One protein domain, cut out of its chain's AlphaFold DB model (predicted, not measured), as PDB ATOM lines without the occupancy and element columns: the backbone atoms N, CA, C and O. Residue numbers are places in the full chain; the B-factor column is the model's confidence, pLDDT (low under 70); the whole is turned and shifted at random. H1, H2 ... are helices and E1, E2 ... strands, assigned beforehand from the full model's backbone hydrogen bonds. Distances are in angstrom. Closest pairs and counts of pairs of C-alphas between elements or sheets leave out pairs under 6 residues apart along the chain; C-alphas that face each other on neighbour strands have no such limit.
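AT A GLANCE: This is residues 143 to 225 of the 230 residues of an uncharacterized protein of Clostridiales bacterium 41_12_two_minus (UniProt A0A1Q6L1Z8). What does the model look like as a whole? A strand-built body makes one end: a small three-stranded sheet, E1, E5 and E2, with the hairpin E3 and E4 beside it, E3 next to E1. H2 lies between this body and H1, which makes the opposite end, and residues 143 to 149 of H1 stick out. What is it made of, and how large is it? The printed part has 83 residues, of mixed class, with two named helices and then five named strands along the chain, H1 H2 E1 E2 E3 E4 E5; the three-stranded sheet, order E1 E5 E2, is mixed, and E3 with E4 is antiparallel. It is only just loose, close to compact, with a radius of gyration of the C-alphas of 14.3 A and spans of 39 by 31 by 25 A.

IN THESE COORDINATES: Where are the helices? H1 is residues 143 to 154, 16.2 A long, beginning at C-alpha 143 (53.114, 39.755, 60.959). H2 is residues 167 to 173, 9.9 A long. Where are the strands? E1 is residues 178 to 180, 7.1 A; E2 is residues 189 to 192, 10.3 A; E3 is residues 196 to 202, 16.0 A. E4 is residues 211 to 217, 15.8 A; E5 is residues 221 to 224, 9.9 A, ending at C-alpha 224 (39.248, 23.456, 51.856).

HOW THE PARTS SIT: How do the helices stand? H1 and H2 only just touch, with 3 pairs of C-alphas within 8 A, by residue 154 of H1 alone; the closest C-alphas, of Tyr 154 and Val 170, are 5.5 A apart. They run the same way at a steep tilt of 68 degrees, only just short of about perpendicular, and in both every O i to N i+4 pair is within hydrogen-bond range. H2 is on the sheet of E1, E5 and E2 but only grazes it, with residues 167 to 172; H1 is not on it. How are the strands paired? E1 and E5 are parallel, with N 179 and O 222 at 2.9 A, and E5 and E2 are antiparallel, with N 223 and O 190 at 2.7 A. E3 and E4 form an antiparallel hairpin, with N 200 and O 213 at 2.9 A. What lies between the two sheets? The closest C-alphas of E1 and E3, of Glu 180 and Trp 201, are 5.4 A apart, and E3 and E5 are near each other, with 5 pairs within 10 A.

THE WHOLE: How far does it reach? The two C-alphas farthest apart, of Asp 145 and Glu 214, are 40.1 A apart. Is the printed part whole, and which link is long? It has no cut, and the link from H1 to H2, 12 residues, is long. Where is confidence low? The mean pLDDT of the printed part is 83.0, and residues 161 to 163 and 203 to 209 are under 70.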
ATOM      1  N   LEU A 143      54.193  40.335  61.769       88.75
ATOM      2  CA  LEU A 143      53.114  39.755  60.959       88.75
ATOM      3  C   LEU A 143      53.004  40.382  59.565       88.75
ATOM      4  O   LEU A 143      52.811  39.643  58.604       88.75
ATOM      5  N   GLU A 144      53.122  41.708  59.465       90.56
ATOM      6  CA  GLU A 144      53.060  42.422  58.181       90.56
ATOM      7  C   GLU A 144      54.269  42.062  57.309       90.56
ATOM      8  O   GLU A 144      54.095  41.608  56.183       90.56
ATOM      9  N   ASP A 145      55.482  42.124  57.868       90.19
ATOM     10  CA  ASP A 145      56.714  41.777  57.150       90.19
ATOM     11  C   ASP A 145      56.696  40.321  56.644       90.19
ATOM     12  O   ASP A 145      57.119  40.027  55.523       90.19
ATOM     13  N   LEU A 146      56.171  39.385  57.445       87.81
ATOM     14  CA  LEU A 146      56.005  37.986  57.042       87.81
ATOM     15  C   LEU A 146      54.937  37.808  55.961       87.81
ATOM     16  O   LEU A 146      55.101  36.957  55.083       87.81
ATOM     17  N   ALA A 147      53.843  38.571  56.025       88.12
ATOM     18  CA  ALA A 147      52.799  38.543  55.009       88.12
ATOM     19  C   ALA A 147      53.318  39.080  53.669       88.12
ATOM     20  O   ALA A 147      53.087  38.444  52.637       88.12
ATOM     21  N   ASP A 148      54.078  40.175  53.694       90.06
ATOM     22  CA  ASP A 148      54.718  40.757  52.513       90.06
ATOM     23  C   ASP A 148      55.740  39.786  51.909       90.06
ATOM     24  O   ASP A 148      55.656  39.458  50.726       90.06
ATOM     25  N   ALA A 149      56.629  39.209  52.726       89.50
ATOM     26  CA  ALA A 149      57.595  38.212  52.258       89.50
ATOM     27  C   ALA A 149      56.913  36.961  51.667       89.50
ATOM     28  O   ALA A 149      57.364  36.403  50.661       89.50
ATOM     29  N   PHE A 150      55.808  36.509  52.271       88.38
ATOM     30  CA  PHE A 150      54.999  35.418  51.727       88.38
ATOM     31  C   PHE A 150      54.391  35.794  50.370       88.38
ATOM     32  O   PHE A 150      54.430  34.996  49.428       88.38
ATOM     33  N   PHE A 151      53.840  37.004  50.267       88.44
ATOM     34  CA  PHE A 151      53.222  37.510  49.050       88.44
ATOM     35  C   PHE A 151      54.238  37.626  47.911       88.44
ATOM     36  O   PHE A 151      54.006  37.083  46.831       88.44
ATOM     37  N   GLU A 152      55.385  38.255  48.157       89.44
ATOM     38  CA  GLU A 152      56.463  38.382  47.173       89.44
ATOM     39  C   GLU A 152      56.942  37.007  46.689       89.44
ATOM     40  O   GLU A 152      57.148  36.783  45.496       89.44
ATOM     41  N   LYS A 153      57.061  36.036  47.602       88.75
ATOM     42  CA  LYS A 153      57.551  34.696  47.264       88.75
ATOM     43  C   LYS A 153      56.553  33.871  46.444       88.75
ATOM     44  O   LYS A 153      56.965  33.135  45.540       88.75
ATOM     45  N   TYR A 154      55.263  33.937  46.773       89.62
ATOM     46  CA  TYR A 154      54.269  32.985  46.254       89.62
ATOM     47  C   TYR A 154      53.156  33.596  45.400       89.62
ATOM     48  O   TYR A 154      52.457  32.838  44.728       89.62
ATOM     49  N   CYS A 155      52.979  34.916  45.415       87.69
ATOM     50  CA  CYS A 155      51.865  35.598  44.752       87.69
ATOM     51  C   CYS A 155      52.296  36.602  43.673       87.69
ATOM     52  O   CYS A 155      51.443  36.994  42.883       87.69
ATOM     53  N   ASP A 156      53.568  37.014  43.612       83.62
ATOM     54  CA  ASP A 156      54.024  38.102  42.723       83.62
ATOM     55  C   ASP A 156      53.768  37.834  41.222       83.62
ATOM     56  O   ASP A 156      53.411  38.730  40.459       83.62
ATOM     57  N   ASP A 157      53.843  36.574  40.789       86.44
ATOM     58  CA  ASP A 157      53.541  36.127  39.419       86.44
ATOM     59  C   ASP A 157      52.133  35.525  39.260       86.44
ATOM     60  O   ASP A 157      51.807  34.931  38.223       86.44
ATOM     61  N   ALA A 158      51.276  35.648  40.275       84.31
ATOM     62  CA  ALA A 158      49.898  35.201  40.182       84.31
ATOM     63  C   ALA A 158      49.049  36.216  39.400       84.31
ATOM     64  O   ALA A 158      49.072  37.420  39.644       84.31
ATOM     65  N   ILE A 159      48.229  35.718  38.473       77.69
ATOM     66  CA  ILE A 159      47.216  36.527  37.789       77.69
ATOM     67  C   ILE A 159      45.938  36.468  38.628       77.69
ATOM     68  O   ILE A 159      45.218  35.472  38.575       77.69
ATOM     69  N   PHE A 160      45.666  37.514  39.406       74.62
ATOM     70  CA  PHE A 160      44.444  37.640  40.201       74.62
ATOM     71  C   PHE A 160      44.048  39.109  40.376       74.62
ATOM     72  O   PHE A 160      44.883  40.015  40.284       74.62
ATOM     73  N   ASP A 161      42.761  39.362  40.601       66.75
ATOM     74  CA  ASP A 161      42.321  40.659  41.091       66.75
ATOM     75  C   ASP A 161      42.725  40.742  42.564       66.75
ATOM     76  O   ASP A 161      42.413  39.849  43.334       66.75
ATOM     77  N   ARG A 162      43.448  41.784  42.984       66.12
ATOM     78  CA  ARG A 162      44.046  41.918  44.335       66.12
ATOM     79  C   ARG A 162      43.104  41.678  45.541       66.12
ATOM     80  O   ARG A 162      43.560  41.690  46.675       66.12
ATOM     81  N   TRP A 163      41.817  41.468  45.296       69.12
ATOM     82  CA  TRP A 163      40.752  41.161  46.242       69.12
ATOM     83  C   TRP A 163      40.552  39.662  46.516       69.12
ATOM     84  O   TRP A 163      39.956  39.329  47.539       69.12
ATOM     85  N   VAL A 164      41.041  38.757  45.658       74.75
ATOM     86  CA  VAL A 164      40.865  37.303  45.821       74.75
ATOM     87  C   VAL A 164      42.216  36.614  45.974       74.75
ATOM     88  O   VAL A 164      42.995  36.532  45.033       74.75
ATOM     89  N   PHE A 165      42.497  36.057  47.152       79.56
ATOM     90  CA  PHE A 165      43.744  35.326  47.388       79.56
ATOM     91  C   PHE A 165      43.948  34.205  46.341       79.56
ATOM     92  O   PHE A 165      43.067  33.348  46.203       79.56
ATOM     93  N   PRO A 166      45.088  34.156  45.616       84.12
ATOM     94  CA  PRO A 166      45.305  33.228  44.504       84.12
ATOM     95  C   PRO A 166      45.670  31.813  44.992       84.12
ATOM     96  O   PRO A 166      46.707  31.251  44.634       84.12
ATOM     97  N   TYR A 167      44.797  31.209  45.801       82.00
ATOM     98  CA  TYR A 167      45.015  29.944  46.507       82.00
ATOM     99  C   TYR A 167      45.598  28.838  45.620       82.00
ATOM    100  O   TYR A 167      46.642  28.273  45.941       82.00
ATOM    101  N   SER A 168      44.974  28.555  44.473       80.12
ATOM    102  CA  SER A 168      45.408  27.467  43.589       80.12
ATOM    103  C   SER A 168      46.809  27.698  43.012       80.12
ATOM    104  O   SER A 168      47.527  26.738  42.729       80.12
ATOM    105  N   HIS A 169      47.210  28.961  42.832       85.50
ATOM    106  CA  HIS A 169      48.567  29.305  42.421       85.50
ATOM    107  C   HIS A 169      49.555  29.042  43.562       85.50
ATOM    108  O   HIS A 169      50.543  28.336  43.357       85.50
ATOM    109  N   VAL A 170      49.251  29.552  44.757       88.44
ATOM    110  CA  VAL A 170      50.096  29.416  45.950       88.44
ATOM    111  C   VAL A 170      50.314  27.947  46.306       88.44
ATOM    112  O   VAL A 170      51.456  27.517  46.436       88.44
ATOM    113  N   MET A 171      49.249  27.142  46.371       87.19
ATOM    114  CA  MET A 171      49.349  25.710  46.689       87.19
ATOM    115  C   MET A 171      50.254  24.970  45.701       87.19
ATOM    116  O   MET A 171      51.105  24.180  46.106       87.19
ATOM    117  N   ARG A 172      50.140  25.282  44.402       85.94
ATOM    118  CA  ARG A 172      51.010  24.711  43.369       85.94
ATOM    119  C   ARG A 172      52.470  25.126  43.556       85.94
ATOM    120  O   ARG A 172      53.338  24.269  43.416       85.94
ATOM    121  N   LYS A 173      52.748  26.396  43.877       88.00
ATOM    122  CA  LYS A 173      54.115  26.869  44.160       88.00
ATOM    123  C   LYS A 173      54.716  26.249  45.416       88.00
ATOM    124  O   LYS A 173      55.910  25.990  45.449       88.00
ATOM    125  N   MET A 174      53.888  25.978  46.419       86.19
ATOM    126  CA  MET A 174      54.303  25.291  47.641       86.19
ATOM    127  C   MET A 174      54.387  23.766  47.476       86.19
ATOM    128  O   MET A 174      54.710  23.076  48.436       86.19
ATOM    129  N   HIS A 175      54.078  23.223  46.291       85.69
ATOM    130  CA  HIS A 175      53.975  21.780  46.046       85.69
ATOM    131  C   HIS A 175      52.997  21.060  46.995       85.69
ATOM    132  O   HIS A 175      53.154  19.878  47.298       85.69
ATOM    133  N   ILE A 176      51.952  21.765  47.435       86.50
ATOM    134  CA  ILE A 176      50.893  21.234  48.292       86.50
ATOM    135  C   ILE A 176      49.719  20.804  47.415       86.50
ATOM    136  O   ILE A 176      49.172  21.592  46.641       86.50
ATOM    137  N   GLN A 177      49.296  19.547  47.561       87.75
ATOM    138  CA  GLN A 177      48.057  19.093  46.944       87.75
ATOM    139  C   GLN A 177      46.864  19.652  47.717       87.75
ATOM    140  O   GLN A 177      46.724  19.454  48.923       87.75
ATOM    141  N   ALA A 178      45.992  20.326  46.984       88.44
ATOM    142  CA  ALA A 178      44.868  21.080  47.498       88.44
ATOM    143  C   ALA A 178      43.605  20.715  46.717       88.44
ATOM    144  O   ALA A 178      43.634  20.710  45.484       88.44
ATOM    145  N   VAL A 179      42.511  20.402  47.411       88.31
ATOM    146  CA  VAL A 179      41.217  20.107  46.779       88.31
ATOM    147  C   VAL A 179      40.062  20.797  47.498       88.31
ATOM    148  O   VAL A 179      40.101  21.029  48.706       88.31
ATOM    149  N   GLU A 180      39.015  21.110  46.743       87.81
ATOM    150  CA  GLU A 180      37.811  21.764  47.249       87.81
ATOM    151  C   GLU A 180      36.763  20.701  47.608       87.81
ATOM    152  O   GLU A 180      36.445  19.847  46.787       87.81
ATOM    153  N   SER A 181      36.209  20.735  48.816       88.56
ATOM    154  CA  SER A 181      35.148  19.816  49.259       88.56
ATOM    155  C   SER A 181      34.181  20.538  50.184       88.56
ATOM    156  O   SER A 181      34.538  21.518  50.832       88.56
ATOM    157  N   THR A 182      32.974  20.000  50.333       86.25
ATOM    158  CA  THR A 182      32.110  20.351  51.461       86.25
ATOM    159  C   THR A 182      32.707  19.771  52.745       86.25
ATOM    160  O   THR A 182      32.819  18.550  52.884       86.25
ATOM    161  N   LEU A 183      33.128  20.632  53.672       85.38
ATOM    162  CA  LEU A 183      33.531  20.244  55.027       85.38
ATOM    163  C   LEU A 183      32.381  20.495  56.019       85.38
ATOM    164  O   LEU A 183      31.446  21.228  55.693       85.38
ATOM    165  N   PRO A 184      32.418  19.888  57.223       86.12
ATOM    166  CA  PRO A 184      31.439  20.173  58.268       86.12
ATOM    167  C   PRO A 184      31.363  21.662  58.620       86.12
ATOM    168  O   PRO A 184      32.357  22.385  58.510       86.12
ATOM    169  N   ASP A 185      30.206  22.091  59.126       79.44
ATOM    170  CA  ASP A 185      29.999  23.460  59.600       79.44
ATOM    171  C   ASP A 185      31.099  23.875  60.594       79.44
ATOM    172  O   ASP A 185      31.464  23.118  61.499       79.44
ATOM    173  N   ASN A 186      31.612  25.099  60.437       80.38
ATOM    174  CA  ASN A 186      32.736  25.676  61.196       80.38
ATOM    175  C   ASN A 186      34.128  25.076  60.907       80.38
ATOM    176  O   ASN A 186      35.077  25.376  61.634       80.38
ATOM    177  N   VAL A 187      34.291  24.274  59.848       81.31
ATOM    178  CA  VAL A 187      35.607  23.805  59.382       81.31
ATOM    179  C   VAL A 187      35.959  24.479  58.056       81.31
ATOM    180  O   VAL A 187      35.415  24.144  57.007       81.31
ATOM    181  N   PHE A 188      36.907  25.418  58.096       81.31
ATOM    182  CA  PHE A 188      37.400  26.099  56.891       81.31
ATOM    183  C   PHE A 188      38.321  25.202  56.046       81.31
ATOM    184  O   PHE A 188      38.259  25.214  54.818       81.31
ATOM    185  N   GLY A 189      39.146  24.381  56.702       86.12
ATOM    186  CA  GLY A 189      40.064  23.461  56.042       86.12
ATOM    187  C   GLY A 189      40.472  22.280  56.922       86.12
ATOM    188  O   GLY A 189      40.356  22.321  58.148       86.12
ATOM    189  N   ARG A 190      40.943  21.207  56.285       87.25
ATOM    190  CA  ARG A 190      41.438  19.979  56.921       87.25
ATOM    191  C   ARG A 190      42.590  19.399  56.106       87.25
ATOM    192  O   ARG A 190      42.500  19.333  54.890       87.25
ATOM    193  N   THR A 191      43.586  18.831  56.778       88.50
ATOM    194  CA  THR A 191      44.619  18.000  56.139       88.50
ATOM    195  C   THR A 191      44.440  16.533  56.515       88.50
ATOM    196  O   THR A 191      44.166  16.210  57.674       88.50
ATOM    197  N   TYR A 192      44.616  15.631  55.548       81.88
ATOM    198  CA  TYR A 192      44.645  14.188  55.796       81.88
ATOM    199  C   TYR A 192      46.086  13.686  55.872       81.88
ATOM    200  O   TYR A 192      46.831  13.780  54.906       81.88
ATOM    201  N   PHE A 193      46.489  13.099  57.000       81.62
ATOM    202  CA  PHE A 193      47.850  12.564  57.197       81.62
ATOM    203  C   PHE A 193      48.016  11.101  56.754       81.62
ATOM    204  O   PHE A 193      49.041  10.472  57.009       81.62
ATOM    205  N   LYS A 194      46.994  10.536  56.106       83.81
ATOM    206  CA  LYS A 194      46.992   9.199  55.504       83.81
ATOM    207  C   LYS A 194      46.211   9.250  54.194       83.81
ATOM    208  O   LYS A 194      45.313  10.092  54.097       83.81
ATOM    209  N   PRO A 195      46.493   8.347  53.235       90.94
ATOM    210  CA  PRO A 195      45.623   8.170  52.084       90.94
ATOM    211  C   PRO A 195      44.178   8.006  52.547       90.94
ATOM    212  O   PRO A 195      43.901   7.203  53.442       90.94
ATOM    213  N   THR A 196      43.289   8.853  52.038       91.56
ATOM    214  CA  THR A 196      41.899   8.910  52.500       91.56
ATOM    215  C   THR A 196      40.978   9.086  51.307       91.56
ATOM    216  O   THR A 196      41.207   9.947  50.464       91.56
ATOM    217  N   THR A 197      39.919   8.280  51.239       94.44
ATOM    218  CA  THR A 197      38.858   8.474  50.244       94.44
ATOM    219  C   THR A 197      37.959   9.616  50.685       94.44
ATOM    220  O   THR A 197      37.396   9.576  51.780       94.44
ATOM    221  N   ILE A 198      37.851  10.639  49.841       91.38
ATOM    222  CA  ILE A 198      37.006  11.809  50.078       91.38
ATOM    223  C   ILE A 198      36.228  12.158  48.813       91.38
ATOM    224  O   ILE A 198      36.643  11.834  47.697       91.38
ATOM    225  N   LYS A 199      35.111  12.859  49.002       91.56
ATOM    226  CA  LYS A 199      34.427  13.566  47.923       91.56
ATOM    227  C   LYS A 199      35.057  14.937  47.764       91.56
ATOM    228  O   LYS A 199      35.352  15.570  48.768       91.56
ATOM    229  N   TYR A 200      35.312  15.363  46.537       88.88
ATOM    230  CA  TYR A 200      35.832  16.696  46.256       88.88
ATOM    231  C   TYR A 200      35.510  17.112  44.822       88.88
ATOM    232  O   TYR A 200      35.218  16.278  43.961       88.88
ATOM    233  N   TRP A 201      35.574  18.411  44.563       85.31
ATOM    234  CA  TRP A 201      35.339  19.001  43.255       85.31
ATOM    235  C   TRP A 201      36.609  18.937  42.413       85.31
ATOM    236  O   TRP A 201      37.676  19.406  42.817       85.31
ATOM    237  N   TYR A 202      36.501  18.349  41.220       77.06
ATOM    238  CA  TYR A 202      37.600  18.285  40.261       77.06
ATOM    239  C   TYR A 202      37.351  19.237  39.091       77.06
ATOM    240  O   TYR A 202      36.375  19.096  38.349       77.06
ATOM    241  N   LYS A 203      38.272  20.185  38.894       69.19
ATOM    242  CA  LYS A 203      38.316  21.067  37.722       69.19
ATOM    243  C   LYS A 203      39.179  20.409  36.648       69.19
ATOM    244  O   LYS A 203      40.402  20.437  36.735       69.19
ATOM    245  N   PHE A 204      38.547  19.802  35.641       54.94
ATOM    246  CA  PHE A 204      39.274  19.166  34.535       54.94
ATOM    247  C   PHE A 204      40.052  20.193  33.693       54.94
ATOM    248  O   PHE A 204      41.166  19.898  33.278       54.94
ATOM    249  N   TRP A 205      39.477  21.387  33.485       49.88
ATOM    250  CA  TRP A 205      40.032  22.547  32.767       49.88
ATOM    251  C   TRP A 205      39.259  23.820  33.173       49.88
ATOM    252  O   TRP A 205      38.125  23.686  33.632       49.88
ATOM    253  N   PRO A 206      39.785  25.043  32.949       55.19
ATOM    254  CA  PRO A 206      39.097  26.301  33.292       55.19
ATOM    255  C   PRO A 206      37.700  26.456  32.673       55.19
ATOM    256  O   PRO A 206      36.881  27.220  33.165       55.19
ATOM    257  N   THR A 207      37.441  25.751  31.572       52.12
ATOM    258  CA  THR A 207      36.198  25.801  30.794       52.12
ATOM    259  C   THR A 207      35.279  24.602  31.025       52.12
ATOM    260  O   THR A 207      34.194  24.553  30.447       52.12
ATOM    261  N   HIS A 208      35.694  23.624  31.834       53.31
ATOM    262  CA  HIS A 208      34.879  22.454  32.140       53.31
ATOM    263  C   HIS A 208      34.090  22.661  33.437       53.31
ATOM    264  O   HIS A 208      34.634  23.213  34.393       53.31
ATOM    265  N   PRO A 209      32.830  22.191  33.496       59.94
ATOM    266  CA  PRO A 209      32.050  22.230  34.724       59.94
ATOM    267  C   PRO A 209      32.733  21.406  35.818       59.94
ATOM    268  O   PRO A 209      33.316  20.350  35.554       59.94
ATOM    269  N   GLU A 210      32.649  21.908  37.045       71.38
ATOM    270  CA  GLU A 210      33.087  21.191  38.236       71.38
ATOM    271  C   GLU A 210      32.270  19.901  38.373       71.38
ATOM    272  O   GLU A 210      31.042  19.911  38.271       71.38
ATOM    273  N   ALA A 211      32.955  18.779  38.582       79.06
ATOM    274  CA  ALA A 211      32.309  17.513  38.896       79.06
ATOM    275  C   ALA A 211      32.737  17.064  40.289       79.06
ATOM    276  O   ALA A 211      33.931  17.066  40.604       79.06
ATOM    277  N   GLU A 212      31.767  16.654  41.104       86.81
ATOM    278  CA  GLU A 212      32.051  15.974  42.361       86.81
ATOM    279  C   GLU A 212      32.560  14.566  42.042       86.81
ATOM    280  O   GLU A 212      31.924  13.802  41.309       86.81
ATOM    281  N   VAL A 213      33.728  14.222  42.575       89.00
ATOM    282  CA  VAL A 213      34.320  12.893  42.449       89.00
ATOM    283  C   VAL A 213      34.621  12.334  43.828       89.00
ATOM    284  O   VAL A 213      35.011  13.065  44.731       89.00
ATOM    285  N   GLU A 214      34.481  11.022  43.980       93.25
ATOM    286  CA  GLU A 214      34.900  10.296  45.175       93.25
ATOM    287  C   GLU A 214      36.155   9.493  44.840       93.25
ATOM    288  O   GLU A 214      36.106   8.544  44.051       93.25
ATOM    289  N   LYS A 215      37.305   9.922  45.367       91.25
ATOM    290  CA  LYS A 215      38.602   9.285  45.104       91.25
ATOM    291  C   LYS A 215      39.491   9.330  46.337       91.25
ATOM    292  O   LYS A 215      39.324  10.164  47.224       91.25
ATOM    293  N   GLU A 216      40.461   8.425  46.366       93.75
ATOM    294  CA  GLU A 216      41.534   8.465  47.349       93.75
ATOM    295  C   GLU A 216      42.484   9.629  47.047       93.75
ATOM    296  O   GLU A 216      42.989   9.760  45.929       93.75
ATOM    297  N   VAL A 217      42.719  10.471  48.051       90.38
ATOM    298  CA  VAL A 217      43.756  11.505  48.023       90.38
ATOM    299  C   VAL A 217      44.953  11.059  48.861       90.38
ATOM    300  O   VAL A 217      44.756  10.394  49.884       90.38
ATOM    301  N   PRO A 218      46.192  11.403  48.467       90.50
ATOM    302  CA  PRO A 218      47.381  11.039  49.226       90.50
ATOM    303  C   PRO A 218      47.458  11.789  50.562       90.50
ATOM    304  O   PRO A 218      46.821  12.828  50.769       90.50
ATOM    305  N   ALA A 219      48.288  11.268  51.469       86.56
ATOM    306  CA  ALA A 219      48.634  11.960  52.705       86.56
ATOM    307  C   ALA A 219      49.263  13.336  52.412       86.56
ATOM    308  O   ALA A 219      50.001  13.491  51.444       86.56
ATOM    309  N   GLY A 220      48.975  14.324  53.256       83.75
ATOM    310  CA  GLY A 220      49.402  15.712  53.075       83.75
ATOM    311  C   GLY A 220      48.454  16.550  52.214       83.75
ATOM    312  O   GLY A 220      48.661  17.754  52.108       83.75
ATOM    313  N   THR A 221      47.394  15.959  51.646       89.56
ATOM    314  CA  THR A 221      46.391  16.725  50.893       89.56
ATOM    315  C   THR A 221      45.609  17.645  51.829       89.56
ATOM    316  O   THR A 221      44.998  17.178  52.800       89.56
ATOM    317  N   ILE A 222      45.608  18.941  51.513       90.12
ATOM    318  CA  ILE A 222      44.759  19.946  52.150       90.12
ATOM    319  C   ILE A 222      43.411  19.966  51.435       90.12
ATOM    320  O   ILE A 222      43.324  20.027  50.211       90.12
ATOM    321  N   VAL A 223      42.346  19.923  52.218       89.56
ATOM    322  CA  VAL A 223      40.970  20.064  51.769       89.56
ATOM    323  C   VAL A 223      40.425  21.358  52.325       89.56
ATOM    324  O   VAL A 223      40.527  21.593  53.530       89.56
ATOM    325  N   ILE A 224      39.850  22.184  51.465       87.75
ATOM    326  CA  ILE A 224      39.248  23.456  51.856       87.75
ATOM    327  C   ILE A 224      37.792  23.521  51.424       87.75
ATOM    328  O   ILE A 224      37.402  22.949  50.404       87.75
ATOM    329  N   THR A 225      37.007  24.265  52.191       81.19
ATOM    330  CA  THR A 225      35.706  24.743  51.736       81.19
ATOM    331  C   THR A 225      35.927  26.127  51.147       81.19
ATOM    332  O   THR A 225      36.270  27.054  51.882       81.19
TER     333      THR A 225